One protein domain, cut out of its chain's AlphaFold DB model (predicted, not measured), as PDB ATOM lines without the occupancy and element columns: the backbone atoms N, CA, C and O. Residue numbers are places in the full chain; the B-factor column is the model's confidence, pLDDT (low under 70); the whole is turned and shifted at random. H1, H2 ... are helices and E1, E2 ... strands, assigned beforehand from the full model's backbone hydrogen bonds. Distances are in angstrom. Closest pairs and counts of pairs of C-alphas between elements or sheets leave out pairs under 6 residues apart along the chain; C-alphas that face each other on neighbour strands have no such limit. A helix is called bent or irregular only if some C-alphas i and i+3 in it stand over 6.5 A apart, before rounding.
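This is residues 2 to 172 of the 172 residues of an uncharacterized protein of Erythrobacter sp (UniProt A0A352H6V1). Two long helices, H2 and the arm H7a, run side by side the same way, and shorter helices pack round H2: H1 folds back along its first part, and the hairpin of H4 and H5 covers another side. At one end of the long shape is the small strand hairpin E1 and E2; at the other, H7 bends into its second arm, H7b. The printed part has 171 residues, with seven named helices and two named strands in the order H1 H2 H3 H4 H5 H6 E1 E2 H7; the strands form a two-stranded antiparallel sheet, and the class is mostly helix. It is loose, with a radius of gyration of the C-alphas of 20.7 A, and its outline is a rod of 78 by 35 by 26 A.

H1, residues 2 to 10, begins at C-alpha 2 at (-48.023, -24.659, -43.252). H2, residues 14 to 39, is 36.3 A long. H3 is residues 46 to 58, 17.5 A, H4 residues 72 to 80, H5 residues 85 to 95, 15.8 A, and H6 residues 105 to 108. E1, residues 110 to 112, and E2, residues 117 to 119, are each 6.6 A long. H7, residues 125 to 170, was assigned as one helix by its hydrogen bonds but is bent: C-alphas 154 and 157 are 7.1 A apart. Its arms are H7a, residues 125 to 154, 45.3 A, and H7b, residues 157 to 170, 20.6 A, ending at C-alpha 170 at (-12.967, -44.792, -33.663). H7a is itself irregular, with C-alphas 143 and 146 6.6 A apart.

H2 is the hub, touching five helices. H1 and H2 are a helical hairpin; residues 14 to 24 of H2 touch H1, closest at the C-alphas of Ala 5 and Gly 17, 4.4 A. H7a touches H2 at a shallow tilt of 21 degrees, the same way, closest at the C-alphas of Ile 25 and Ser 141, 5.6 A. Residues 26 to 33 of H2 touch H4, closest at the C-alphas of Ala 29 and Val 76, 5.1 A. H5 touches residues 133 to 137 of H7a, closest at the C-alphas of Leu 89 and Cys 137, 6.3 A. Residue 46 of H3 only just touches H7b, with 3 pairs of C-alphas within 8 A, closest at Ile 46 and Asp 166, 6.4 A. H6 touches no helix. In the hairpin E1 and E2, N 110 and O 119 are within hydrogen-bond range at 2.9 A. Every O i to N i+4 pair is within range in H1, H2, H3, H4, H5 and H7b; in H7a 20 of 26 are, and H6 is too short for such a pair.

The two C-alphas farthest apart, those of Arg 115 and Ala 172, are 78.4 A apart. The printed part has no cut. The link from H3 to H4, residues 59 to 71, is long. Mean pLDDT of the printed part is 89.5; residues 121 to 126 and 170 to 172 are under 70.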
ATOM      1  N   GLY A   2     -47.696 -26.051 -42.893       90.00
ATOM      2  CA  GLY A   2     -48.023 -24.659 -43.252       90.00
ATOM      3  C   GLY A   2     -49.084 -24.489 -44.353       90.00
ATOM      4  O   GLY A   2     -50.025 -23.730 -44.170       90.00
ATOM      5  N   ARG A   3     -49.010 -25.262 -45.449       92.56
ATOM      6  CA  ARG A   3     -50.062 -25.269 -46.486       92.56
ATOM      7  C   ARG A   3     -51.432 -25.655 -45.926       92.56
ATOM      8  O   ARG A   3     -52.395 -24.946 -46.142       92.56
ATOM      9  N   SER A   4     -51.503 -26.740 -45.159       94.50
ATOM     10  CA  SER A   4     -52.755 -27.189 -44.543       94.50
ATOM     11  C   SER A   4     -53.304 -26.174 -43.535       94.50
ATOM     12  O   SER A   4     -54.516 -26.065 -43.394       94.50
ATOM     13  N   ALA A   5     -52.431 -25.435 -42.837       92.69
ATOM     14  CA  ALA A   5     -52.839 -24.348 -41.950       92.69
ATOM     15  C   ALA A   5     -53.498 -23.205 -42.738       92.69
ATOM     16  O   ALA A   5     -54.526 -22.688 -42.307       92.69
ATOM     17  N   LEU A   6     -52.947 -22.867 -43.909       91.06
ATOM     18  CA  LEU A   6     -53.539 -21.898 -44.830       91.06
ATOM     19  C   LEU A   6     -54.861 -22.409 -45.423       91.06
ATOM     20  O   LEU A   6     -55.855 -21.701 -45.367       91.06
ATOM     21  N   ASP A   7     -54.925 -23.663 -45.874       93.38
ATOM     22  CA  ASP A   7     -56.168 -24.262 -46.388       93.38
ATOM     23  C   ASP A   7     -57.270 -24.313 -45.304       93.38
ATOM     24  O   ASP A   7     -58.465 -24.251 -45.597       93.38
ATOM     25  N   ALA A   8     -56.892 -24.485 -44.033       91.00
ATOM     26  CA  ALA A   8     -57.818 -24.404 -42.908       91.00
ATOM     27  C   ALA A   8     -58.271 -22.961 -42.669       91.00
ATOM     28  O   ALA A   8     -59.462 -22.730 -42.496       91.00
ATOM     29  N   TYR A   9     -57.354 -21.996 -42.733       87.25
ATOM     30  CA  TYR A   9     -57.681 -20.575 -42.677       87.25
ATOM     31  C   TYR A   9     -58.661 -20.157 -43.789       87.25
ATOM     32  O   TYR A   9     -59.674 -19.533 -43.490       87.25
ATOM     33  N   ASP A  10     -58.419 -20.563 -45.038       88.69
ATOM     34  CA  ASP A  10     -59.249 -20.210 -46.200       88.69
ATOM     35  C   ASP A  10     -60.669 -20.790 -46.118       88.69
ATOM     36  O   ASP A  10     -61.625 -20.205 -46.624       88.69
ATOM     37  N   ARG A  11     -60.826 -21.938 -45.447       89.25
ATOM     38  CA  ARG A  11     -62.130 -22.553 -45.146       89.25
ATOM     39  C   ARG A  11     -62.778 -22.001 -43.875       89.25
ATOM     40  O   ARG A  11     -63.733 -22.597 -43.382       89.25
ATOM     41  N   ASP A  12     -62.238 -20.911 -43.333       82.62
ATOM     42  CA  ASP A  12     -62.643 -20.310 -42.065       82.62
ATOM     43  C   ASP A  12     -62.526 -21.280 -40.877       82.62
ATOM     44  O   ASP A  12     -63.152 -21.075 -39.850       82.62
ATOM     45  N   ASP A  13     -61.720 -22.347 -40.965       87.06
ATOM     46  CA  ASP A  13     -61.501 -23.363 -39.928       87.06
ATOM     47  C   ASP A  13     -60.303 -23.010 -39.033       87.06
ATOM     48  O   ASP A  13     -59.244 -23.644 -39.048       87.06
ATOM     49  N   HIS A  14     -60.460 -21.950 -38.239       83.19
ATOM     50  CA  HIS A  14     -59.364 -21.411 -37.432       83.19
ATOM     51  C   HIS A  14     -58.857 -22.353 -36.339       83.19
ATOM     52  O   HIS A  14     -57.686 -22.268 -35.994       83.19
ATOM     53  N   VAL A  15     -59.686 -23.252 -35.796       86.06
ATOM     54  CA  VAL A  15     -59.229 -24.205 -34.767       86.06
ATOM     55  C   VAL A  15     -58.238 -25.188 -35.386       86.06
ATOM     56  O   VAL A  15     -57.125 -25.342 -34.879       86.06
ATOM     57  N   ALA A  16     -58.588 -25.785 -36.531       90.06
ATOM     58  CA  ALA A  16     -57.652 -26.621 -37.275       90.06
ATOM     59  C   ALA A  16     -56.423 -25.816 -37.722       90.06
ATOM     60  O   ALA A  16     -55.289 -26.273 -37.572       90.06
ATOM     61  N   GLY A  17     -56.638 -24.594 -38.213       91.94
ATOM     62  CA  GLY A  17     -55.571 -23.686 -38.618       91.94
ATOM     63  C   GLY A  17     -54.571 -23.390 -37.494       91.94
ATOM     64  O   GLY A  17     -53.367 -23.451 -37.719       91.94
ATOM     65  N   ILE A  18     -55.045 -23.144 -36.272       90.56
ATOM     66  CA  ILE A  18     -54.214 -22.874 -35.091       90.56
ATOM     67  C   ILE A  18     -53.373 -24.093 -34.720       90.56
ATOM     68  O   ILE A  18     -52.163 -23.962 -34.532       90.56
ATOM     69  N   VAL A  19     -53.974 -25.285 -34.681       92.62
ATOM     70  CA  VAL A  19     -53.249 -26.531 -34.382       92.62
ATOM     71  C   VAL A  19     -52.170 -26.806 -35.439       92.62
ATOM     72  O   VAL A  19     -51.038 -27.156 -35.104       92.62
ATOM     73  N   LEU A  20     -52.480 -26.588 -36.720       94.62
ATOM     74  CA  LEU A  20     -51.532 -26.786 -37.821       94.62
ATOM     75  C   LEU A  20     -50.420 -25.725 -37.841       94.62
ATOM     76  O   LEU A  20     -49.264 -26.043 -38.146       94.62
ATOM     77  N   SER A  21     -50.734 -24.478 -37.488       93.56
ATOM     78  CA  SER A  21     -49.743 -23.411 -37.324       93.56
ATOM     79  C   SER A  21     -48.829 -23.672 -36.133       93.56
ATOM     80  O   SER A  21     -47.621 -23.478 -36.250       93.56
ATOM     81  N   ARG A  22     -49.361 -24.203 -35.026       93.62
ATOM     82  CA  ARG A  22     -48.563 -24.612 -33.863       93.62
ATOM     83  C   ARG A  22     -47.558 -25.684 -34.258       93.62
ATOM     84  O   ARG A  22     -46.366 -25.516 -34.021       93.62
ATOM     85  N   ALA A  23     -48.021 -26.729 -34.936       94.44
ATOM     86  CA  ALA A  23     -47.146 -27.793 -35.410       94.44
ATOM     87  C   ALA A  23     -46.093 -27.276 -36.418       94.44
ATOM     88  O   ALA A  23     -44.959 -27.756 -36.456       94.44
ATOM     89  N   THR A  24     -46.426 -26.238 -37.196       94.56
ATOM     90  CA  THR A  24     -45.464 -25.547 -38.070       94.56
ATOM     91  C   THR A  24     -44.396 -24.803 -37.261       94.56
ATOM     92  O   THR A  24     -43.215 -25.003 -37.528       94.56
ATOM     93  N   ILE A  25     -44.777 -24.019 -36.243       93.19
ATOM     94  CA  ILE A  25     -43.831 -23.360 -35.323       93.19
ATOM     95  C   ILE A  25     -42.888 -24.388 -34.682       93.19
ATOM     96  O   ILE A  25     -41.671 -24.199 -34.663       93.19
ATOM     97  N   GLU A  26     -43.444 -25.489 -34.179       95.00
ATOM     98  CA  GLU A  26     -42.691 -26.561 -33.529       95.00
ATOM     99  C   GLU A  26     -41.682 -27.189 -34.508       95.00
ATOM    100  O   GLU A  26     -40.508 -27.365 -34.178       95.00
ATOM    101  N   THR A  27     -42.095 -27.416 -35.756       94.38
ATOM    102  CA  THR A  27     -41.210 -27.904 -36.826       94.38
ATOM    103  C   THR A  27     -40.040 -26.947 -37.081       94.38
ATOM    104  O   THR A  27     -38.902 -27.393 -37.223       94.38
ATOM    105  N   ILE A  28     -40.275 -25.631 -37.094       94.38
ATOM    106  CA  ILE A  28     -39.202 -24.636 -37.271       94.38
ATOM    107  C   ILE A  28     -38.261 -24.588 -36.065       94.38
ATOM    108  O   ILE A  28     -37.049 -24.468 -36.235       94.38
ATOM    109  N   ALA A  29     -38.780 -24.744 -34.848       94.94
ATOM    110  CA  ALA A  29     -37.947 -24.845 -33.654       94.94
ATOM    111  C   ALA A  29     -37.033 -26.090 -33.686       94.94
ATOM    112  O   ALA A  29     -35.855 -26.017 -33.309       94.94
ATOM    113  N   ALA A  30     -37.546 -27.220 -34.185       94.81
ATOM    114  CA  ALA A  30     -36.754 -28.422 -34.428       94.81
ATOM    115  C   ALA A  30     -35.711 -28.201 -35.540       94.81
ATOM    116  O   ALA A  30     -34.540 -28.522 -35.338       94.81
ATOM    117  N   LEU A  31     -36.086 -27.565 -36.658       94.81
ATOM    118  CA  LEU A  31     -35.160 -27.213 -37.743       94.81
ATOM    119  C   LEU A  31     -34.025 -26.308 -37.252       94.81
ATOM    120  O   LEU A  31     -32.865 -26.553 -37.566       94.81
ATOM    121  N   ASN A  32     -34.323 -25.305 -36.425       95.19
ATOM    122  CA  ASN A  32     -33.299 -24.462 -35.810       95.19
ATOM    123  C   ASN A  32     -32.372 -25.259 -34.874       95.19
ATOM    124  O   ASN A  32     -31.183 -24.965 -34.765       95.19
ATOM    125  N   SER A  33     -32.892 -26.280 -34.190       95.06
ATOM    126  CA  SER A  33     -32.064 -27.161 -33.361       95.06
ATOM    127  C   SER A  33     -31.098 -27.988 -34.215       95.06
ATOM    128  O   SER A  33     -29.920 -28.054 -33.871       95.06
ATOM    129  N   LEU A  34     -31.564 -28.528 -35.347       95.31
ATOM    130  CA  LEU A  34     -30.723 -29.233 -36.322       95.31
ATOM    131  C   LEU A  34     -29.672 -28.293 -36.917       95.31
ATOM    132  O   LEU A  34     -28.491 -28.620 -36.946       95.31
ATOM    133  N   HIS A  35     -30.095 -27.097 -37.323       95.75
ATOM    134  CA  HIS A  35     -29.214 -26.050 -37.821       95.75
ATOM    135  C   HIS A  35     -28.057 -25.779 -36.860       95.75
ATOM    136  O   HIS A  35     -26.898 -25.821 -37.262       95.75
ATOM    137  N   ARG A  36     -28.349 -25.565 -35.574       94.00
ATOM    138  CA  ARG A  36     -27.316 -25.331 -34.558       94.00
ATOM    139  C   ARG A  36     -26.410 -26.535 -34.327       94.00
ATOM    140  O   ARG A  36     -25.256 -26.322 -33.979       94.00
ATOM    141  N   LEU A  37     -26.932 -27.751 -34.456       94.75
ATOM    142  CA  LEU A  37     -26.149 -28.975 -34.299       94.75
ATOM    143  C   LEU A  37     -25.132 -29.113 -35.436       94.75
ATOM    144  O   LEU A  37     -23.949 -29.278 -35.175       94.75
ATOM    145  N   VAL A  38     -25.578 -28.940 -36.681       95.38
ATOM    146  CA  VAL A  38     -24.736 -29.056 -37.883       95.38
ATOM    147  C   VAL A  38     -23.714 -27.923 -37.976       95.38
ATOM    148  O   VAL A  38     -22.538 -28.164 -38.225       95.38
ATOM    149  N   THR A  39     -24.137 -26.673 -37.768       94.81
ATOM    150  CA  THR A  39     -23.264 -25.497 -37.969       94.81
ATOM    151  C   THR A  39     -22.220 -25.288 -36.882       94.81
ATOM    152  O   THR A  39     -21.279 -24.529 -37.091       94.81
ATOM    153  N   ARG A  40     -22.387 -25.920 -35.717       94.12
ATOM    154  CA  ARG A  40     -21.471 -25.783 -34.574       94.12
ATOM    155  C   ARG A  40     -20.688 -27.052 -34.281       94.12
ATOM    156  O   ARG A  40     -20.003 -27.100 -33.267       94.12
ATOM    157  N   TYR A  41     -20.839 -28.083 -35.105       95.62
ATOM    158  CA  TYR A  41     -20.062 -29.295 -34.943       95.62
ATOM    159  C   TYR A  41     -18.612 -29.029 -35.347       95.62
ATOM    160  O   TYR A  41     -18.354 -28.584 -36.467       95.62
ATOM    161  N   GLU A  42     -17.684 -29.292 -34.433       94.44
ATOM    162  CA  GLU A  42     -16.243 -29.091 -34.634       94.44
ATOM    163  C   GLU A  42     -15.462 -30.420 -34.674       94.44
ATOM    164  O   GLU A  42     -14.251 -30.401 -34.883       94.44
ATOM    165  N   GLY A  43     -16.154 -31.561 -34.549       91.31
ATOM    166  CA  GLY A  43     -15.561 -32.902 -34.456       91.31
ATOM    167  C   GLY A  43     -15.387 -33.400 -33.015       91.31
ATOM    168  O   GLY A  43     -15.570 -32.643 -32.058       91.31
ATOM    169  N   GLY A  44     -15.022 -34.675 -32.866       88.38
ATOM    170  CA  GLY A  44     -14.565 -35.289 -31.614       88.38
ATOM    171  C   GLY A  44     -15.633 -35.804 -30.641       88.38
ATOM    172  O   GLY A  44     -15.267 -36.287 -29.574       88.38
ATOM    173  N   ASP A  45     -16.926 -35.714 -30.967       89.81
ATOM    174  CA  ASP A  45     -18.024 -36.248 -30.133       89.81
ATOM    175  C   ASP A  45     -19.157 -36.801 -31.016       89.81
ATOM    176  O   ASP A  45     -20.304 -36.333 -31.005       89.81
ATOM    177  N   ILE A  46     -18.790 -37.775 -31.854       93.12
ATOM    178  CA  ILE A  46     -19.684 -38.375 -32.848       93.12
ATOM    179  C   ILE A  46     -20.833 -39.147 -32.189       93.12
ATOM    180  O   ILE A  46     -21.959 -39.097 -32.680       93.12
ATOM    181  N   GLU A  47     -20.596 -39.783 -31.038       92.81
ATOM    182  CA  GLU A  47     -21.620 -40.524 -30.295       92.81
ATOM    183  C   GLU A  47     -22.740 -39.603 -29.791       92.81
ATOM    184  O   GLU A  47     -23.927 -39.891 -29.976       92.81
ATOM    185  N   THR A  48     -22.399 -38.455 -29.190       92.81
ATOM    186  CA  THR A  48     -23.409 -37.490 -28.723       92.81
ATOM    187  C   THR A  48     -24.150 -36.850 -29.893       92.81
ATOM    188  O   THR A  48     -25.359 -36.580 -29.798       92.81
ATOM    189  N   LEU A  49     -23.446 -36.606 -31.004       94.38
ATOM    190  CA  LEU A  49     -24.048 -36.120 -32.240       94.38
ATOM    191  C   LEU A  49     -25.077 -37.122 -32.778       94.38
ATOM    192  O   LEU A  49     -26.231 -36.736 -32.982       94.38
ATOM    193  N   ASP A  50     -24.684 -38.385 -32.959       94.62
ATOM    194  CA  ASP A  50     -25.548 -39.460 -33.451       94.62
ATOM    195  C   ASP A  50     -26.760 -39.649 -32.537       94.62
ATOM    196  O   ASP A  50     -27.902 -39.547 -32.989       94.62
ATOM    197  N   ALA A  51     -26.538 -39.764 -31.225       94.38
ATOM    198  CA  ALA A  51     -27.615 -39.884 -30.250       94.38
ATOM    199  C   ALA A  51     -28.608 -38.713 -30.346       94.38
ATOM    200  O   ALA A  51     -29.825 -38.898 -30.257       94.38
ATOM    201  N   THR A  52     -28.120 -37.488 -30.562       94.81
ATOM    202  CA  THR A  52     -28.986 -36.315 -30.730       94.81
ATOM    203  C   THR A  52     -29.766 -36.371 -32.045       94.81
ATOM    204  O   THR A  52     -30.979 -36.140 -32.036       94.81
ATOM    205  N   LEU A  53     -29.116 -36.703 -33.163       95.12
ATOM    206  CA  LEU A  53     -29.757 -36.832 -34.475       95.12
ATOM    207  C   LEU A  53     -30.816 -37.941 -34.478       95.12
ATOM    208  O   LEU A  53     -31.937 -37.720 -34.942       95.12
ATOM    209  N   MET A  54     -30.517 -39.088 -33.875       95.62
ATOM    210  CA  MET A  54     -31.439 -40.216 -33.752       95.62
ATOM    211  C   MET A  54     -32.671 -39.864 -32.916       95.62
ATOM    212  O   MET A  54     -33.791 -40.213 -33.291       95.62
ATOM    213  N   ARG A  55     -32.517 -39.085 -31.839       96.06
ATOM    214  CA  ARG A  55     -33.657 -38.551 -31.072       96.06
ATOM    215  C   ARG A  55     -34.508 -37.559 -31.860       96.06
ATOM    216  O   ARG A  55     -35.712 -37.475 -31.624       96.06
ATOM    217  N   MET A  56     -33.911 -36.794 -32.773       94.81
ATOM    218  CA  MET A  56     -34.653 -35.882 -33.647       94.81
ATOM    219  C   MET A  56     -35.409 -36.625 -34.755       94.81
ATOM    220  O   MET A  56     -36.520 -36.225 -35.091       94.81
ATOM    221  N   LEU A  57     -34.824 -37.694 -35.306       94.31
ATOM    222  CA  LEU A  57     -35.376 -38.444 -36.436       94.31
ATOM    223  C   LEU A  57     -36.388 -39.519 -36.012       94.31
ATOM    224  O   LEU A  57     -37.451 -39.645 -36.617       94.31
ATOM    225  N   MET A  58     -36.051 -40.296 -34.981       95.44
ATOM    226  CA  MET A  58     -36.776 -41.507 -34.570       95.44
ATOM    227  C   MET A  58     -37.392 -41.405 -33.174       95.44
ATOM    228  O   MET A  58     -38.021 -42.360 -32.713       95.44
ATOM    229  N   GLY A  59     -37.223 -40.263 -32.508       95.19
ATOM    230  CA  GLY A  59     -37.625 -40.066 -31.127       95.19
ATOM    231  C   GLY A  59     -39.102 -40.365 -30.859       95.19
ATOM    232  O   GLY A  59     -39.983 -39.895 -31.580       95.19
ATOM    233  N   SER A  60     -39.387 -41.104 -29.789       94.56
ATOM    234  CA  SER A  60     -40.744 -41.435 -29.352       94.56
ATOM    235  C   SER A  60     -40.922 -41.216 -27.849       94.56
ATOM    236  O   SER A  60     -39.959 -41.101 -27.101       94.56
ATOM    237  N   ARG A  61     -42.181 -41.117 -27.413       93.56
ATOM    238  CA  ARG A  61     -42.587 -41.211 -25.995       93.56
ATOM    239  C   ARG A  61     -43.477 -42.421 -25.709       93.56
ATOM    240  O   ARG A  61     -43.922 -42.596 -24.585       93.56
ATOM    241  N   VAL A  62     -43.825 -43.170 -26.753       95.75
ATOM    242  CA  VAL A  62     -44.813 -44.261 -26.711       95.75
ATOM    243  C   VAL A  62     -44.158 -45.612 -26.978       95.75
ATOM    244  O   VAL A  62     -44.688 -46.640 -26.578       95.75
ATOM    245  N   TYR A  63     -43.031 -45.607 -27.686       94.06
ATOM    246  CA  TYR A  63     -42.355 -46.810 -28.148       94.06
ATOM    247  C   TYR A  63     -41.016 -46.922 -27.430       94.06
ATOM    248  O   TYR A  63     -40.154 -46.069 -27.638       94.06
ATOM    249  N   ASP A  64     -40.874 -47.959 -26.606       92.88
ATOM    250  CA  ASP A  64     -39.692 -48.187 -25.765       92.88
ATOM    251  C   ASP A  64     -38.477 -48.687 -26.567       92.88
ATOM    252  O   ASP A  64     -37.348 -48.638 -26.090       92.88
ATOM    253  N   ASP A  65     -38.690 -49.157 -27.799       94.12
ATOM    254  CA  ASP A  65     -37.644 -49.584 -28.735       94.12
ATOM    255  C   ASP A  65     -37.030 -48.414 -29.526       94.12
ATOM    256  O   ASP A  65     -36.247 -48.628 -30.455       94.12
ATOM    257  N   ARG A  66     -37.387 -47.169 -29.188       93.25
ATOM    258  CA  ARG A  66     -36.929 -45.960 -29.878       93.25
ATOM    259  C   ARG A  66     -36.229 -44.996 -28.924       93.25
ATOM    260  O   ARG A  66     -36.532 -44.988 -27.735       93.25
ATOM    261  N   PRO A  67     -35.344 -44.123 -29.438       95.69
ATOM    262  CA  PRO A  67     -34.770 -43.054 -28.633       95.69
ATOM    263  C   PRO A  67     -35.849 -42.141 -28.038       95.69
ATOM    264  O   PRO A  67     -36.918 -41.954 -28.621       95.69
ATOM    265  N   ASP A  68     -35.529 -41.477 -26.930       95.06
ATOM    266  CA  ASP A  68     -36.421 -40.484 -26.336       95.06
ATOM    267  C   ASP A  68     -36.630 -39.283 -27.263       95.06
ATOM    268  O   ASP A  68     -35.672 -38.600 -27.651       95.06
ATOM    269  N   ALA A  69     -37.893 -38.946 -27.527       94.31
ATOM    270  CA  ALA A  69     -38.243 -37.746 -28.279       94.31
ATOM    271  C   ALA A  69     -37.615 -36.478 -27.683       94.31
ATOM    272  O   ALA A  69     -37.570 -36.275 -26.461       94.31
ATOM    273  N   ILE A  70     -37.169 -35.575 -28.559       94.12
ATOM    274  CA  ILE A  70     -36.709 -34.255 -28.129       94.12
ATOM    275  C   ILE A  70     -37.834 -33.496 -27.414       94.12
ATOM    276  O   ILE A  70     -39.017 -33.598 -27.745       94.12
ATOM    277  N   ASN A  71     -37.467 -32.681 -26.426       95.06
ATOM    278  CA  ASN A  71     -38.427 -31.784 -25.799       95.06
ATOM    279  C   ASN A  71     -38.657 -30.565 -26.702       95.06
ATOM    280  O   ASN A  71     -37.789 -29.698 -26.824       95.06
ATOM    281  N   ILE A  72     -39.844 -30.495 -27.302       94.75
ATOM    282  CA  ILE A  72     -40.204 -29.421 -28.224       94.75
ATOM    283  C   ILE A  72     -40.225 -28.036 -27.566       94.75
ATOM    284  O   ILE A  72     -39.805 -27.068 -28.192       94.75
ATOM    285  N   LEU A  73     -40.602 -27.930 -26.287       95.19
ATOM    286  CA  LEU A  73     -40.573 -26.654 -25.564       95.19
ATOM    287  C   LEU A  73     -39.139 -26.148 -25.407       95.19
ATOM    288  O   LEU A  73     -38.868 -24.979 -25.655       95.19
ATOM    289  N   ASN A  74     -38.193 -27.048 -25.124       95.81
ATOM    290  CA  ASN A  74     -36.777 -26.685 -25.076       95.81
ATOM    291  C   ASN A  74     -36.266 -26.212 -26.448       95.81
ATOM    292  O   ASN A  74     -35.395 -25.346 -26.512       95.81
ATOM    293  N   ALA A  75     -36.767 -26.782 -27.549       95.19
ATOM    294  CA  ALA A  75     -36.425 -26.330 -28.898       95.19
ATOM    295  C   ALA A  75     -36.999 -24.931 -29.184       95.19
ATOM    296  O   ALA A  75     -36.275 -24.068 -29.688       95.19
ATOM    297  N   VAL A  76     -38.257 -24.683 -28.805       95.25
ATOM    298  CA  VAL A  76     -38.901 -23.362 -28.896       95.25
ATOM    299  C   VAL A  76     -38.120 -22.330 -28.082       95.25
ATOM    300  O   VAL A  76     -37.779 -21.275 -28.608       95.25
ATOM    301  N   ASP A  77     -37.731 -22.657 -26.850       95.12
ATOM    302  CA  ASP A  77     -36.944 -21.768 -25.988       95.12
ATOM    303  C   ASP A  77     -35.560 -21.470 -26.562       95.12
ATOM    304  O   ASP A  77     -35.070 -20.342 -26.488       95.12
ATOM    305  N   LYS A  78     -34.913 -22.466 -27.179       93.62
ATOM    306  CA  LYS A  78     -33.641 -22.265 -27.883       93.62
ATOM    307  C   LYS A  78     -33.795 -21.304 -29.062       93.62
ATOM    308  O   LYS A  78     -32.900 -20.487 -29.258       93.62
ATOM    309  N   LEU A  79     -34.882 -21.392 -29.830       92.31
ATOM    310  CA  LEU A  79     -35.165 -20.467 -30.932       92.31
ATOM    311  C   LEU A  79     -35.532 -19.065 -30.420       92.31
ATOM    312  O   LEU A  79     -35.060 -18.067 -30.960       92.31
ATOM    313  N   ALA A  80     -36.284 -18.979 -29.323       92.75
ATOM    314  CA  ALA A  80     -36.682 -17.716 -28.710       92.75
ATOM    315  C   ALA A  80     -35.497 -16.874 -28.211       92.75
ATOM    316  O   ALA A  80     -35.589 -15.651 -28.159       92.75
ATOM    317  N   LYS A  81     -34.350 -17.497 -27.905       90.88
ATOM    318  CA  LYS A  81     -33.106 -16.764 -27.602       90.88
ATOM    319  C   LYS A  81     -32.601 -15.927 -28.779       90.88
ATOM    320  O   LYS A  81     -31.938 -14.921 -28.555       90.88
ATOM    321  N   THR A  82     -32.895 -16.339 -30.010       84.62
ATOM    322  CA  THR A  82     -32.535 -15.609 -31.234       84.62
ATOM    323  C   THR A  82     -33.675 -14.702 -31.692       84.62
ATOM    324  O   THR A  82     -33.431 -13.613 -32.200       84.62
ATOM    325  N   LEU A  83     -34.924 -15.130 -31.487       85.19
ATOM    326  CA  LEU A  83     -36.128 -14.400 -31.875       85.19
ATOM    327  C   LEU A  83     -37.090 -14.311 -30.685       85.19
ATOM    328  O   LEU A  83     -37.993 -15.141 -30.573       85.19
ATOM    329  N   PRO A  84     -36.939 -13.312 -29.794       83.62
ATOM    330  CA  PRO A  84     -37.724 -13.226 -28.559       83.62
ATOM    331  C   PRO A  84     -39.243 -13.253 -28.773       83.62
ATOM    332  O   PRO A  84     -39.969 -13.873 -27.996       83.62
ATOM    333  N   ALA A  85     -39.725 -12.652 -29.868       83.06
ATOM    334  CA  ALA A  85     -41.141 -12.654 -30.237       83.06
ATOM    335  C   ALA A  85     -41.714 -14.069 -30.451       83.06
ATOM    336  O   ALA A  85     -42.910 -14.285 -30.261       83.06
ATOM    337  N   PHE A  86     -40.871 -15.049 -30.792       87.19
ATOM    338  CA  PHE A  86     -41.292 -16.411 -31.109       87.19
ATOM    339  C   PHE A  86     -41.949 -17.116 -29.917       87.19
ATOM    340  O   PHE A  86     -42.953 -17.805 -30.086       87.19
ATOM    341  N   ARG A  87     -41.435 -16.906 -28.695       91.44
ATOM    342  CA  ARG A  87     -42.020 -17.512 -27.490       91.44
ATOM    343  C   ARG A  87     -43.398 -16.934 -27.184       91.44
ATOM    344  O   ARG A  87     -44.332 -17.689 -26.942       91.44
ATOM    345  N   ALA A  88     -43.527 -15.611 -27.256       89.75
ATOM    346  CA  ALA A  88     -44.792 -14.927 -27.002       89.75
ATOM    347  C   ALA A  88     -45.873 -15.308 -28.027       89.75
ATOM    348  O   ALA A  88     -47.036 -15.461 -27.658       89.75
ATOM    349  N   LEU A  89     -45.496 -15.480 -29.299       89.06
ATOM    350  CA  LEU A  89     -46.394 -15.973 -30.346       89.06
ATOM    351  C   LEU A  89     -46.816 -17.424 -30.085       89.06
ATOM    352  O   LEU A  89     -48.001 -17.735 -30.148       89.06
ATOM    353  N   TYR A  90     -45.868 -18.296 -29.732       92.00
ATOM    354  CA  TYR A  90     -46.155 -19.693 -29.406       92.00
ATOM    355  C   TYR A  90     -47.095 -19.838 -28.203       92.00
ATOM    356  O   TYR A  90     -48.044 -20.618 -28.267       92.00
ATOM    357  N   ASP A  91     -46.879 -19.073 -27.131       92.44
ATOM    358  CA  ASP A  91     -47.731 -19.122 -25.938       92.44
ATOM    359  C   ASP A  91     -49.158 -18.628 -26.246       92.44
ATOM    360  O   ASP A  91     -50.130 -19.282 -25.867       92.44
ATOM    361  N   GLN A  92     -49.302 -17.533 -27.006       90.56
ATOM    362  CA  GLN A  92     -50.611 -17.042 -27.460       90.56
ATOM    363  C   GLN A  92     -51.332 -18.050 -28.359       90.56
ATOM    364  O   GLN A  92     -52.534 -18.265 -28.222       90.56
ATOM    365  N   LEU A  93     -50.604 -18.684 -29.279       91.19
ATOM    366  CA  LEU A  93     -51.167 -19.690 -30.173       91.19
ATOM    367  C   LEU A  93     -51.625 -20.931 -29.394       91.19
ATOM    368  O   LEU A  93     -52.691 -21.480 -29.670       91.19
ATOM    369  N   ASN A  94     -50.849 -21.342 -28.389       92.12
ATOM    370  CA  ASN A  94     -51.169 -22.473 -27.527       92.12
ATOM    371  C   ASN A  94     -52.415 -22.257 -26.679       92.12
ATOM    372  O   ASN A  94     -53.166 -23.210 -26.481       92.12
ATOM    373  N   GLU A  95     -52.673 -21.028 -26.232       91.50
ATOM    374  CA  GLU A  95     -53.903 -20.706 -25.503       91.50
ATOM    375  C   GLU A  95     -55.149 -21.093 -26.310       91.50
ATOM    376  O   GLU A  95     -56.126 -21.567 -25.745       91.50
ATOM    377  N   HIS A  96     -55.092 -20.983 -27.637       89.12
ATOM    378  CA  HIS A  96     -56.189 -21.361 -28.525       89.12
ATOM    379  C   HIS A  96     -56.128 -22.808 -29.040       89.12
ATOM    380  O   HIS A  96     -57.060 -23.252 -29.707       89.12
ATOM    381  N   ALA A  97     -55.054 -23.548 -28.753       90.62
ATOM    382  CA  ALA A  97     -54.877 -24.942 -29.168       90.62
ATOM    383  C   ALA A  97     -55.211 -25.955 -28.056       90.62
ATOM    384  O   ALA A  97     -55.255 -27.159 -28.310       90.62
ATOM    385  N   HIS A  98     -55.384 -25.495 -26.816       89.50
ATOM    386  CA  HIS A  98     -55.603 -26.345 -25.649       89.50
ATOM    387  C   HIS A  98     -57.090 -26.584 -25.351       89.50
ATOM    388  O   HIS A  98     -57.941 -25.791 -25.752       89.50
ATOM    389  N   PRO A  99     -57.429 -27.649 -24.596       88.38
ATOM    390  CA  PRO A  99     -58.794 -27.907 -24.140       88.38
ATOM    391  C   PRO A  99     -59.197 -26.987 -22.965       88.38
ATOM    392  O   PRO A  99     -59.675 -27.449 -21.933       88.38
ATOM    393  N   ASN A 100     -58.956 -25.682 -23.101       89.06
ATOM    394  CA  ASN A 100     -59.391 -24.624 -22.187       89.06
ATOM    395  C   ASN A 100     -60.580 -23.862 -22.805       89.06
ATOM    396  O   ASN A 100     -61.047 -24.205 -23.892       89.06
ATOM    397  N   ASP A 101     -61.073 -22.817 -22.137       86.44
ATOM    398  CA  ASP A 101     -62.173 -22.000 -22.665       86.44
ATOM    399  C   ASP A 101     -61.857 -21.427 -24.060       86.44
ATOM    400  O   ASP A 101     -62.650 -21.571 -24.993       86.44
ATOM    401  N   ALA A 102     -60.662 -20.856 -24.229       86.00
ATOM    402  CA  ALA A 102     -60.234 -20.206 -25.461       86.00
ATOM    403  C   ALA A 102     -60.165 -21.161 -26.667       86.00
ATOM    404  O   ALA A 102     -60.510 -20.742 -27.777       86.00
ATOM    405  N   GLY A 103     -59.757 -22.417 -26.471       86.25
ATOM    406  CA  GLY A 103     -59.700 -23.460 -27.500       86.25
ATOM    407  C   GLY A 103     -60.969 -24.314 -27.626       86.25
ATOM    408  O   GLY A 103     -61.090 -25.082 -28.578       86.25
ATOM    409  N   THR A 104     -61.937 -24.175 -26.711       86.19
ATOM    410  CA  THR A 104     -63.204 -24.929 -26.739       86.19
ATOM    411  C   THR A 104     -64.416 -24.001 -26.789       86.19
ATOM    412  O   THR A 104     -64.800 -23.571 -27.872       86.19
ATOM    413  N   ALA A 105     -65.042 -23.671 -25.660       85.44
ATOM    414  CA  ALA A 105     -66.319 -22.966 -25.624       85.44
ATOM    415  C   ALA A 105     -66.265 -21.605 -26.342       85.44
ATOM    416  O   ALA A 105     -67.036 -21.379 -27.278       85.44
ATOM    417  N   SER A 106     -65.278 -20.763 -26.025       83.25
ATOM    418  CA  SER A 106     -65.050 -19.469 -26.688       83.25
ATOM    419  C   SER A 106     -64.540 -19.589 -28.136       83.25
ATOM    420  O   SER A 106     -64.386 -18.579 -28.832       83.25
ATOM    421  N   SER A 107     -64.253 -20.799 -28.628       83.31
ATOM    422  CA  SER A 107     -63.949 -21.066 -30.044       83.31
ATOM    423  C   SER A 107     -65.184 -21.281 -30.920       83.31
ATOM    424  O   SER A 107     -65.080 -21.174 -32.145       83.31
ATOM    425  N   PHE A 108     -66.346 -21.543 -30.320       83.44
ATOM    426  CA  PHE A 108     -67.578 -21.852 -31.057       83.44
ATOM    427  C   PHE A 108     -68.806 -21.070 -30.580       83.44
ATOM    428  O   PHE A 108     -69.801 -21.009 -31.302       83.44
ATOM    429  N   ALA A 109     -68.759 -20.476 -29.389       85.12
ATOM    430  CA  ALA A 109     -69.887 -19.781 -28.789       85.12
ATOM    431  C   ALA A 109     -69.465 -18.487 -28.094       85.12
ATOM    432  O   ALA A 109     -68.337 -18.335 -27.629       85.12
ATOM    433  N   VAL A 110     -70.418 -17.564 -27.985       84.56
ATOM    434  CA  VAL A 110     -70.347 -16.430 -27.064       84.56
ATOM    435  C   VAL A 110     -71.029 -16.845 -25.766       84.56
ATOM    436  O   VAL A 110     -72.207 -17.217 -25.772       84.56
ATOM    437  N   LEU A 111     -70.286 -16.798 -24.663       84.62
ATOM    438  CA  LEU A 111     -70.787 -17.146 -23.337       84.62
ATOM    439  C   LEU A 111     -71.337 -15.901 -22.630       84.62
ATOM    440  O   LEU A 111     -70.622 -14.918 -22.446       84.62
ATOM    441  N   ASP A 112     -72.596 -15.957 -22.196       85.81
ATOM    442  CA  ASP A 112     -73.194 -14.989 -21.273       85.81
ATOM    443  C   ASP A 112     -73.229 -15.610 -19.874       85.81
ATOM    444  O   ASP A 112     -74.099 -16.421 -19.544       85.81
ATOM    445  N   ILE A 113     -72.252 -15.228 -19.052       84.62
ATOM    446  CA  ILE A 113     -72.083 -15.746 -17.689       84.62
ATOM    447  C   ILE A 113     -73.139 -15.223 -16.709       84.62
ATOM    448  O   ILE A 113     -73.331 -15.818 -15.654       84.62
ATOM    449  N   VAL A 114     -73.831 -14.127 -17.039       88.81
ATOM    450  CA  VAL A 114     -74.873 -13.549 -16.181       88.81
ATOM    451  C   VAL A 114     -76.189 -14.284 -16.406       88.81
ATOM    452  O   VAL A 114     -76.892 -14.608 -15.452       88.81
ATOM    453  N   ARG A 115     -76.516 -14.580 -17.668       88.69
ATOM    454  CA  ARG A 115     -77.721 -15.334 -18.049       88.69
ATOM    455  C   ARG A 115     -77.518 -16.847 -18.085       88.69
ATOM    456  O   ARG A 115     -78.485 -17.567 -18.314       88.69
ATOM    457  N   LEU A 116     -76.289 -17.318 -17.857       87.62
ATOM    458  CA  LEU A 116     -75.892 -18.726 -17.956       87.62
ATOM    459  C   LEU A 116     -76.287 -19.348 -19.308       87.62
ATOM    460  O   LEU A 116     -76.776 -20.474 -19.375       87.62
ATOM    461  N   SER A 117     -76.090 -18.598 -20.393       88.75
ATOM    462  CA  SER A 117     -76.466 -19.011 -21.750       88.75
ATOM    463  C   SER A 117     -75.269 -18.995 -22.695       88.75
ATOM    464  O   SER A 117     -74.432 -18.098 -22.617       88.75
ATOM    465  N   ALA A 118     -75.216 -19.949 -23.626       88.00
ATOM    466  CA  ALA A 118     -74.238 -19.977 -24.709       88.00
ATOM    467  C   ALA A 118     -74.941 -19.728 -26.047       88.00
ATOM    468  O   ALA A 118     -75.884 -20.439 -26.397       88.00
ATOM    469  N   THR A 119     -74.474 -18.732 -26.799       86.56
ATOM    470  CA  THR A 119     -74.967 -18.473 -28.156       86.56
ATOM    471  C   THR A 119     -73.933 -18.947 -29.161       86.56
ATOM    472  O   THR A 119     -72.860 -18.358 -29.286       86.56
ATOM    473  N   PHE A 120     -74.265 -20.004 -29.895       84.75
ATOM    474  CA  PHE A 120     -73.476 -20.464 -31.031       84.75
ATOM    475  C   PHE A 120     -73.790 -19.559 -32.217       84.75
ATOM    476  O   PHE A 120     -74.832 -19.692 -32.858       84.75
ATOM    477  N   THR A 121     -72.925 -18.585 -32.465       69.81
ATOM    478  CA  THR A 121     -73.071 -17.684 -33.606       69.81
ATOM    479  C   THR A 121     -72.177 -18.155 -34.749       69.81
ATOM    480  O   THR A 121     -71.079 -18.658 -34.491       69.81
ATOM    481  N   PRO A 122     -72.574 -17.923 -36.015       65.56
ATOM    482  CA  PRO A 122     -71.619 -17.897 -37.115       65.56
ATOM    483  C   PRO A 122     -70.425 -17.006 -36.753       65.56
ATOM    484  O   PRO A 122     -70.556 -16.041 -35.988       65.56
ATOM    485  N   ARG A 123     -69.246 -17.363 -37.259       64.19
ATOM    486  CA  ARG A 123     -67.998 -16.653 -36.966       64.19
ATOM    487  C   ARG A 123     -68.095 -15.198 -37.476       64.19
ATOM    488  O   ARG A 123     -68.694 -14.939 -38.514       64.19
ATOM    489  N   GLY A 124     -67.575 -14.245 -36.694       63.12
ATOM    490  CA  GLY A 124     -67.649 -12.785 -36.920       63.12
ATOM    491  C   GLY A 124     -66.357 -12.051 -36.513       63.12
ATOM    492  O   GLY A 124     -65.343 -12.700 -36.285       63.12
ATOM    493  N   GLU A 125     -66.355 -10.717 -36.371       63.94
ATOM    494  CA  GLU A 125     -65.139  -9.893 -36.122       63.94
ATOM    495  C   GLU A 125     -64.221 -10.385 -34.986       63.94
ATOM    496  O   GLU A 125     -62.999 -10.307 -35.081       63.94
ATOM    497  N   GLN A 126     -64.793 -10.959 -33.931       62.22
ATOM    498  CA  GLN A 126     -64.064 -11.559 -32.807       62.22
ATOM    499  C   GLN A 126     -63.116 -12.716 -33.201       62.22
ATOM    500  O   GLN A 126     -62.193 -13.044 -32.455       62.22
ATOM    501  N   TYR A 127     -63.273 -13.284 -34.400       72.31
ATOM    502  CA  TYR A 127     -62.390 -14.300 -34.976       72.31
ATOM    503  C   TYR A 127     -61.268 -13.703 -35.842       72.31
ATOM    504  O   TYR A 127     -60.225 -14.337 -35.995       72.31
ATOM    505  N   ALA A 128     -61.404 -12.453 -36.304       73.94
ATOM    506  CA  ALA A 128     -60.392 -11.774 -37.119       73.94
ATOM    507  C   ALA A 128     -59.049 -11.635 -36.382       73.94
ATOM    508  O   ALA A 128     -57.982 -11.789 -36.973       73.94
ATOM    509  N   ARG A 129     -59.078 -11.419 -35.059       78.25
ATOM    510  CA  ARG A 129     -57.856 -11.373 -34.239       78.25
ATOM    511  C   ARG A 129     -57.128 -12.722 -34.188       78.25
ATOM    512  O   ARG A 129     -55.903 -12.753 -34.202       78.25
ATOM    513  N   ARG A 130     -57.869 -13.836 -34.148       79.62
ATOM    514  CA  ARG A 130     -57.294 -15.195 -34.158       79.62
ATOM    515  C   ARG A 130     -56.710 -15.537 -35.525       79.62
ATOM    516  O   ARG A 130     -55.629 -16.109 -35.605       79.62
ATOM    517  N   ALA A 131     -57.406 -15.125 -36.578       79.94
ATOM    518  CA  ALA A 131     -56.927 -15.150 -37.952       79.94
ATOM    519  C   ALA A 131     -55.569 -14.434 -38.099       79.94
ATOM    520  O   ALA A 131     -54.626 -15.015 -38.632       79.94
ATOM    521  N   TRP A 132     -55.434 -13.224 -37.548       84.88
ATOM    522  CA  TRP A 132     -54.160 -12.497 -37.543       84.88
ATOM    523  C   TRP A 132     -53.052 -13.225 -36.784       84.88
ATOM    524  O   TRP A 132     -51.971 -13.399 -37.338       84.88
ATOM    525  N   LEU A 133     -53.325 -13.721 -35.572       86.31
ATOM    526  CA  LEU A 133     -52.347 -14.499 -34.801       86.31
ATOM    527  C   LEU A 133     -51.844 -15.723 -35.586       86.31
ATOM    528  O   LEU A 133     -50.647 -16.015 -35.589       86.31
ATOM    529  N   LEU A 134     -52.748 -16.427 -36.276       86.56
ATOM    530  CA  LEU A 134     -52.407 -17.558 -37.137       86.56
ATOM    531  C   LEU A 134     -51.466 -17.129 -38.266       86.56
ATOM    532  O   LEU A 134     -50.428 -17.766 -38.457       86.56
ATOM    533  N   ILE A 135     -51.817 -16.063 -38.992       86.81
ATOM    534  CA  ILE A 135     -51.019 -15.539 -40.106       86.81
ATOM    535  C   ILE A 135     -49.642 -15.090 -39.615       86.81
ATOM    536  O   ILE A 135     -48.644 -15.452 -40.228       86.81
ATOM    537  N   GLU A 136     -49.563 -14.360 -38.504       89.06
ATOM    538  CA  GLU A 136     -48.299 -13.897 -37.922       89.06
ATOM    539  C   GLU A 136     -47.386 -15.065 -37.534       89.06
ATOM    540  O   GLU A 136     -46.206 -15.076 -37.897       89.06
ATOM    541  N   CYS A 137     -47.926 -16.082 -36.852       88.69
ATOM    542  CA  CYS A 137     -47.175 -17.284 -36.486       88.69
ATOM    543  C   CYS A 137     -46.680 -18.041 -37.723       88.69
ATOM    544  O   CYS A 137     -45.521 -18.466 -37.776       88.69
ATOM    545  N   LEU A 138     -47.546 -18.206 -38.726       88.44
ATOM    546  CA  LEU A 138     -47.223 -18.922 -39.954       88.44
ATOM    547  C   LEU A 138     -46.177 -18.165 -40.780       88.44
ATOM    548  O   LEU A 138     -45.173 -18.754 -41.172       88.44
ATOM    549  N   ALA A 139     -46.365 -16.863 -40.994       89.25
ATOM    550  CA  ALA A 139     -45.436 -16.019 -41.735       89.25
ATOM    551  C   ALA A 139     -44.061 -15.989 -41.059       89.25
ATOM    552  O   ALA A 139     -43.057 -16.264 -41.713       89.25
ATOM    553  N   THR A 140     -44.013 -15.767 -39.740       87.56
ATOM    554  CA  THR A 140     -42.758 -15.759 -38.970       87.56
ATOM    555  C   THR A 140     -42.034 -17.097 -39.080       87.56
ATOM    556  O   THR A 140     -40.826 -17.134 -39.296       87.56
ATOM    557  N   SER A 141     -42.767 -18.209 -38.994       88.75
ATOM    558  CA  SER A 141     -42.202 -19.552 -39.150       88.75
ATOM    559  C   SER A 141     -41.618 -19.768 -40.547       88.75
ATOM    560  O   SER A 141     -40.491 -20.237 -40.691       88.75
ATOM    561  N   LEU A 142     -42.368 -19.402 -41.589       87.00
ATOM    562  CA  LEU A 142     -41.958 -19.603 -42.979       87.00
ATOM    563  C   LEU A 142     -40.779 -18.710 -43.381       87.00
ATOM    564  O   LEU A 142     -39.914 -19.159 -44.131       87.00
ATOM    565  N   MET A 143     -40.693 -17.492 -42.839       90.12
ATOM    566  CA  MET A 143     -39.554 -16.594 -43.061       90.12
ATOM    567  C   MET A 143     -38.223 -17.188 -42.583       90.12
ATOM    568  O   MET A 143     -37.177 -16.821 -43.112       90.12
ATOM    569  N   LEU A 144     -38.245 -18.120 -41.624       90.62
ATOM    570  CA  LEU A 144     -37.040 -18.769 -41.100       90.62
ATOM    571  C   LEU A 144     -36.608 -19.997 -41.898       90.62
ATOM    572  O   LEU A 144     -35.453 -20.399 -41.798       90.62
ATOM    573  N   VAL A 145     -37.491 -20.587 -42.707       91.00
ATOM    574  CA  VAL A 145     -37.181 -21.823 -43.444       91.00
ATOM    575  C   VAL A 145     -36.016 -21.611 -44.402       91.00
ATOM    576  O   VAL A 145     -35.035 -22.346 -44.352       91.00
ATOM    577  N   MET A 146     -36.119 -20.600 -45.266       91.94
ATOM    578  CA  MET A 146     -35.124 -20.343 -46.305       91.94
ATOM    579  C   MET A 146     -33.731 -19.999 -45.757       91.94
ATOM    580  O   MET A 146     -32.777 -20.623 -46.223       91.94
ATOM    581  N   PRO A 147     -33.565 -19.077 -44.784       93.19
ATOM    582  CA  PRO A 147     -32.241 -18.792 -44.232       93.19
ATOM    583  C   PRO A 147     -31.643 -20.003 -43.504       93.19
ATOM    584  O   PRO A 147     -30.502 -20.360 -43.783       93.19
ATOM    585  N   LEU A 148     -32.422 -20.707 -42.668       93.81
ATOM    586  CA  LEU A 148     -31.933 -21.907 -41.973       93.81
ATOM    587  C   LEU A 148     -31.508 -23.003 -42.958       93.81
ATOM    588  O   LEU A 148     -30.481 -23.649 -42.763       93.81
ATOM    589  N   TYR A 149     -32.283 -23.209 -44.024       93.06
ATOM    590  CA  TYR A 149     -31.961 -24.187 -45.060       93.06
ATOM    591  C   TYR A 149     -30.701 -23.806 -45.846       93.06
ATOM    592  O   TYR A 149     -29.877 -24.674 -46.139       93.06
ATOM    593  N   ALA A 150     -30.536 -22.526 -46.184       95.56
ATOM    594  CA  ALA A 150     -29.360 -22.041 -46.896       95.56
ATOM    595  C   ALA A 150     -28.082 -22.228 -46.063       95.56
ATOM    596  O   ALA A 150     -27.095 -22.758 -46.574       95.56
ATOM    597  N   GLU A 151     -28.117 -21.863 -44.779       96.25
ATOM    598  CA  GLU A 151     -26.990 -22.039 -43.854       96.25
ATOM    599  C   GLU A 151     -26.663 -23.523 -43.631       96.25
ATOM    600  O   GLU A 151     -25.500 -23.919 -43.718       96.25
ATOM    601  N   LEU A 152     -27.683 -24.369 -43.447       95.88
ATOM    602  CA  LEU A 152     -27.517 -25.825 -43.381       95.88
ATOM    603  C   LEU A 152     -26.855 -26.386 -44.642       95.88
ATOM    604  O   LEU A 152     -25.904 -27.157 -44.546       95.88
ATOM    605  N   SER A 153     -27.341 -25.990 -45.818       96.00
ATOM    606  CA  SER A 153     -26.817 -26.466 -47.103       96.00
ATOM    607  C   SER A 153     -25.359 -26.056 -47.304       96.00
ATOM    608  O   SER A 153     -24.564 -26.842 -47.814       96.00
ATOM    609  N   ALA A 154     -24.993 -24.846 -46.874       97.44
ATOM    610  CA  ALA A 154     -23.619 -24.364 -46.927       97.44
ATOM    611  C   ALA A 154     -22.696 -25.109 -45.944       97.44
ATOM    612  O   ALA A 154     -21.547 -25.395 -46.280       97.44
ATOM    613  N   ALA A 155     -23.185 -25.445 -44.746       96.88
ATOM    614  CA  ALA A 155     -22.407 -26.136 -43.717       96.88
ATOM    615  C   ALA A 155     -22.280 -27.654 -43.948       96.88
ATOM    616  O   ALA A 155     -21.293 -28.256 -43.517       96.88
ATOM    617  N   ALA A 156     -23.242 -28.269 -44.643       95.50
ATOM    618  CA  ALA A 156     -23.349 -29.720 -44.800       95.50
ATOM    619  C   ALA A 156     -22.068 -30.417 -45.306       95.50
ATOM    620  O   ALA A 156     -21.702 -31.434 -44.717       95.50
ATOM    621  N   PRO A 157     -21.324 -29.904 -46.312       97.31
ATOM    622  CA  PRO A 157     -20.103 -30.569 -46.771       97.31
ATOM    623  C   PRO A 157     -18.996 -30.604 -45.711       97.31
ATOM    624  O   PRO A 157     -18.265 -31.586 -45.604       97.31
ATOM    625  N   ASN A 158     -18.855 -29.532 -44.920       96.81
ATOM    626  CA  ASN A 158     -17.866 -29.486 -43.843       96.81
ATOM    627  C   ASN A 158     -18.260 -30.407 -42.691       96.81
ATOM    628  O   ASN A 158     -17.416 -31.139 -42.186       96.81
ATOM    629  N   PHE A 159     -19.538 -30.383 -42.323       96.69
ATOM    630  CA  PHE A 159     -20.105 -31.262 -41.311       96.69
ATOM    631  C   PHE A 159     -19.878 -32.741 -41.649       96.69
ATOM    632  O   PHE A 159     -19.360 -33.475 -40.813       96.69
ATOM    633  N   ALA A 160     -20.172 -33.157 -42.887       95.69
ATOM    634  CA  ALA A 160     -19.958 -34.532 -43.339       95.69
ATOM    635  C   ALA A 160     -18.488 -34.959 -43.213       95.69
ATOM    636  O   ALA A 160     -18.197 -35.985 -42.615       95.69
ATOM    637  N   ARG A 161     -17.552 -34.117 -43.669       96.38
ATOM    638  CA  ARG A 161     -16.114 -34.408 -43.562       96.38
ATOM    639  C   ARG A 161     -15.640 -34.553 -42.112       96.38
ATOM    640  O   ARG A 161     -14.757 -35.366 -41.852       96.38
ATOM    641  N   LEU A 162     -16.164 -33.741 -41.192       95.81
ATOM    642  CA  LEU A 162     -15.842 -33.864 -39.767       95.81
ATOM    643  C   LEU A 162     -16.355 -35.196 -39.213       95.81
ATOM    644  O   LEU A 162     -15.593 -35.904 -38.569       95.81
ATOM    645  N   CYS A 163     -17.589 -35.578 -39.553       94.94
ATOM    646  CA  CYS A 163     -18.151 -36.868 -39.148       94.94
ATOM    647  C   CYS A 163     -17.332 -38.050 -39.691       94.94
ATOM    648  O   CYS A 163     -17.005 -38.959 -38.938       94.94
ATOM    649  N   ASP A 164     -16.951 -38.015 -40.973       94.50
ATOM    650  CA  ASP A 164     -16.124 -39.061 -41.592       94.50
ATOM    651  C   ASP A 164     -14.757 -39.186 -40.902       94.50
ATOM    652  O   ASP A 164     -14.215 -40.282 -40.766       94.50
ATOM    653  N   SER A 165     -14.194 -38.053 -40.469       93.31
ATOM    654  CA  SER A 165     -12.907 -38.023 -39.768       93.31
ATOM    655  C   SER A 165     -13.009 -38.651 -38.380       93.31
ATOM    656  O   SER A 165     -12.108 -39.387 -37.999       93.31
ATOM    657  N   ASP A 166     -14.095 -38.394 -37.650       91.62
ATOM    658  CA  ASP A 166     -14.304 -38.970 -36.318       91.62
ATOM    659  C   ASP A 166     -14.539 -40.484 -36.384       91.62
ATOM    660  O   ASP A 166     -13.934 -41.232 -35.622       91.62
ATOM    661  N   LEU A 167     -15.333 -40.950 -37.354       89.12
ATOM    662  CA  LEU A 167     -15.569 -42.384 -37.561       89.12
ATOM    663  C   LEU A 167     -14.275 -43.141 -37.889       89.12
ATOM    664  O   LEU A 167     -14.063 -44.249 -37.411       89.12
ATOM    665  N   ALA A 168     -13.380 -42.531 -38.670       86.19
ATOM    666  CA  ALA A 168     -12.091 -43.134 -38.999       86.19
ATOM    667  C   ALA A 168     -11.123 -43.215 -37.803       86.19
ATOM    668  O   ALA A 168     -10.170 -43.993 -37.855       86.19
ATOM    669  N   VAL A 169     -11.325 -42.400 -36.760       75.62
ATOM    670  CA  VAL A 169     -10.532 -42.438 -35.522       75.62
ATOM    671  C   VAL A 169     -11.060 -43.501 -34.558       75.62
ATOM    672  O   VAL A 169     -10.245 -44.147 -33.909       75.62
ATOM    673  N   ASP A 170     -12.375 -43.728 -34.495       62.94
ATOM    674  CA  ASP A 170     -12.967 -44.792 -33.663       62.94
ATOM    675  C   ASP A 170     -12.628 -46.213 -34.159       62.94
ATOM    676  O   ASP A 170     -12.567 -47.151 -33.363       62.94
ATOM    677  N   ASP A 171     -12.374 -46.380 -35.461       62.81
ATOM    678  CA  ASP A 171     -11.995 -47.665 -36.070       62.81
ATOM    679  C   ASP A 171     -10.496 -48.034 -35.901       62.81
ATOM    680  O   ASP A 171     -10.087 -49.124 -36.323       62.81
ATOM    681  N   ALA A 172      -9.664 -47.147 -35.330       54.75
ATOM    682  CA  ALA A 172      -8.197 -47.269 -35.255       54.75
ATOM    683  C   ALA A 172      -7.667 -47.625 -33.853       54.75
ATOM    684  O   ALA A 172      -6.738 -48.469 -33.785       54.75
TER     685      ALA A 172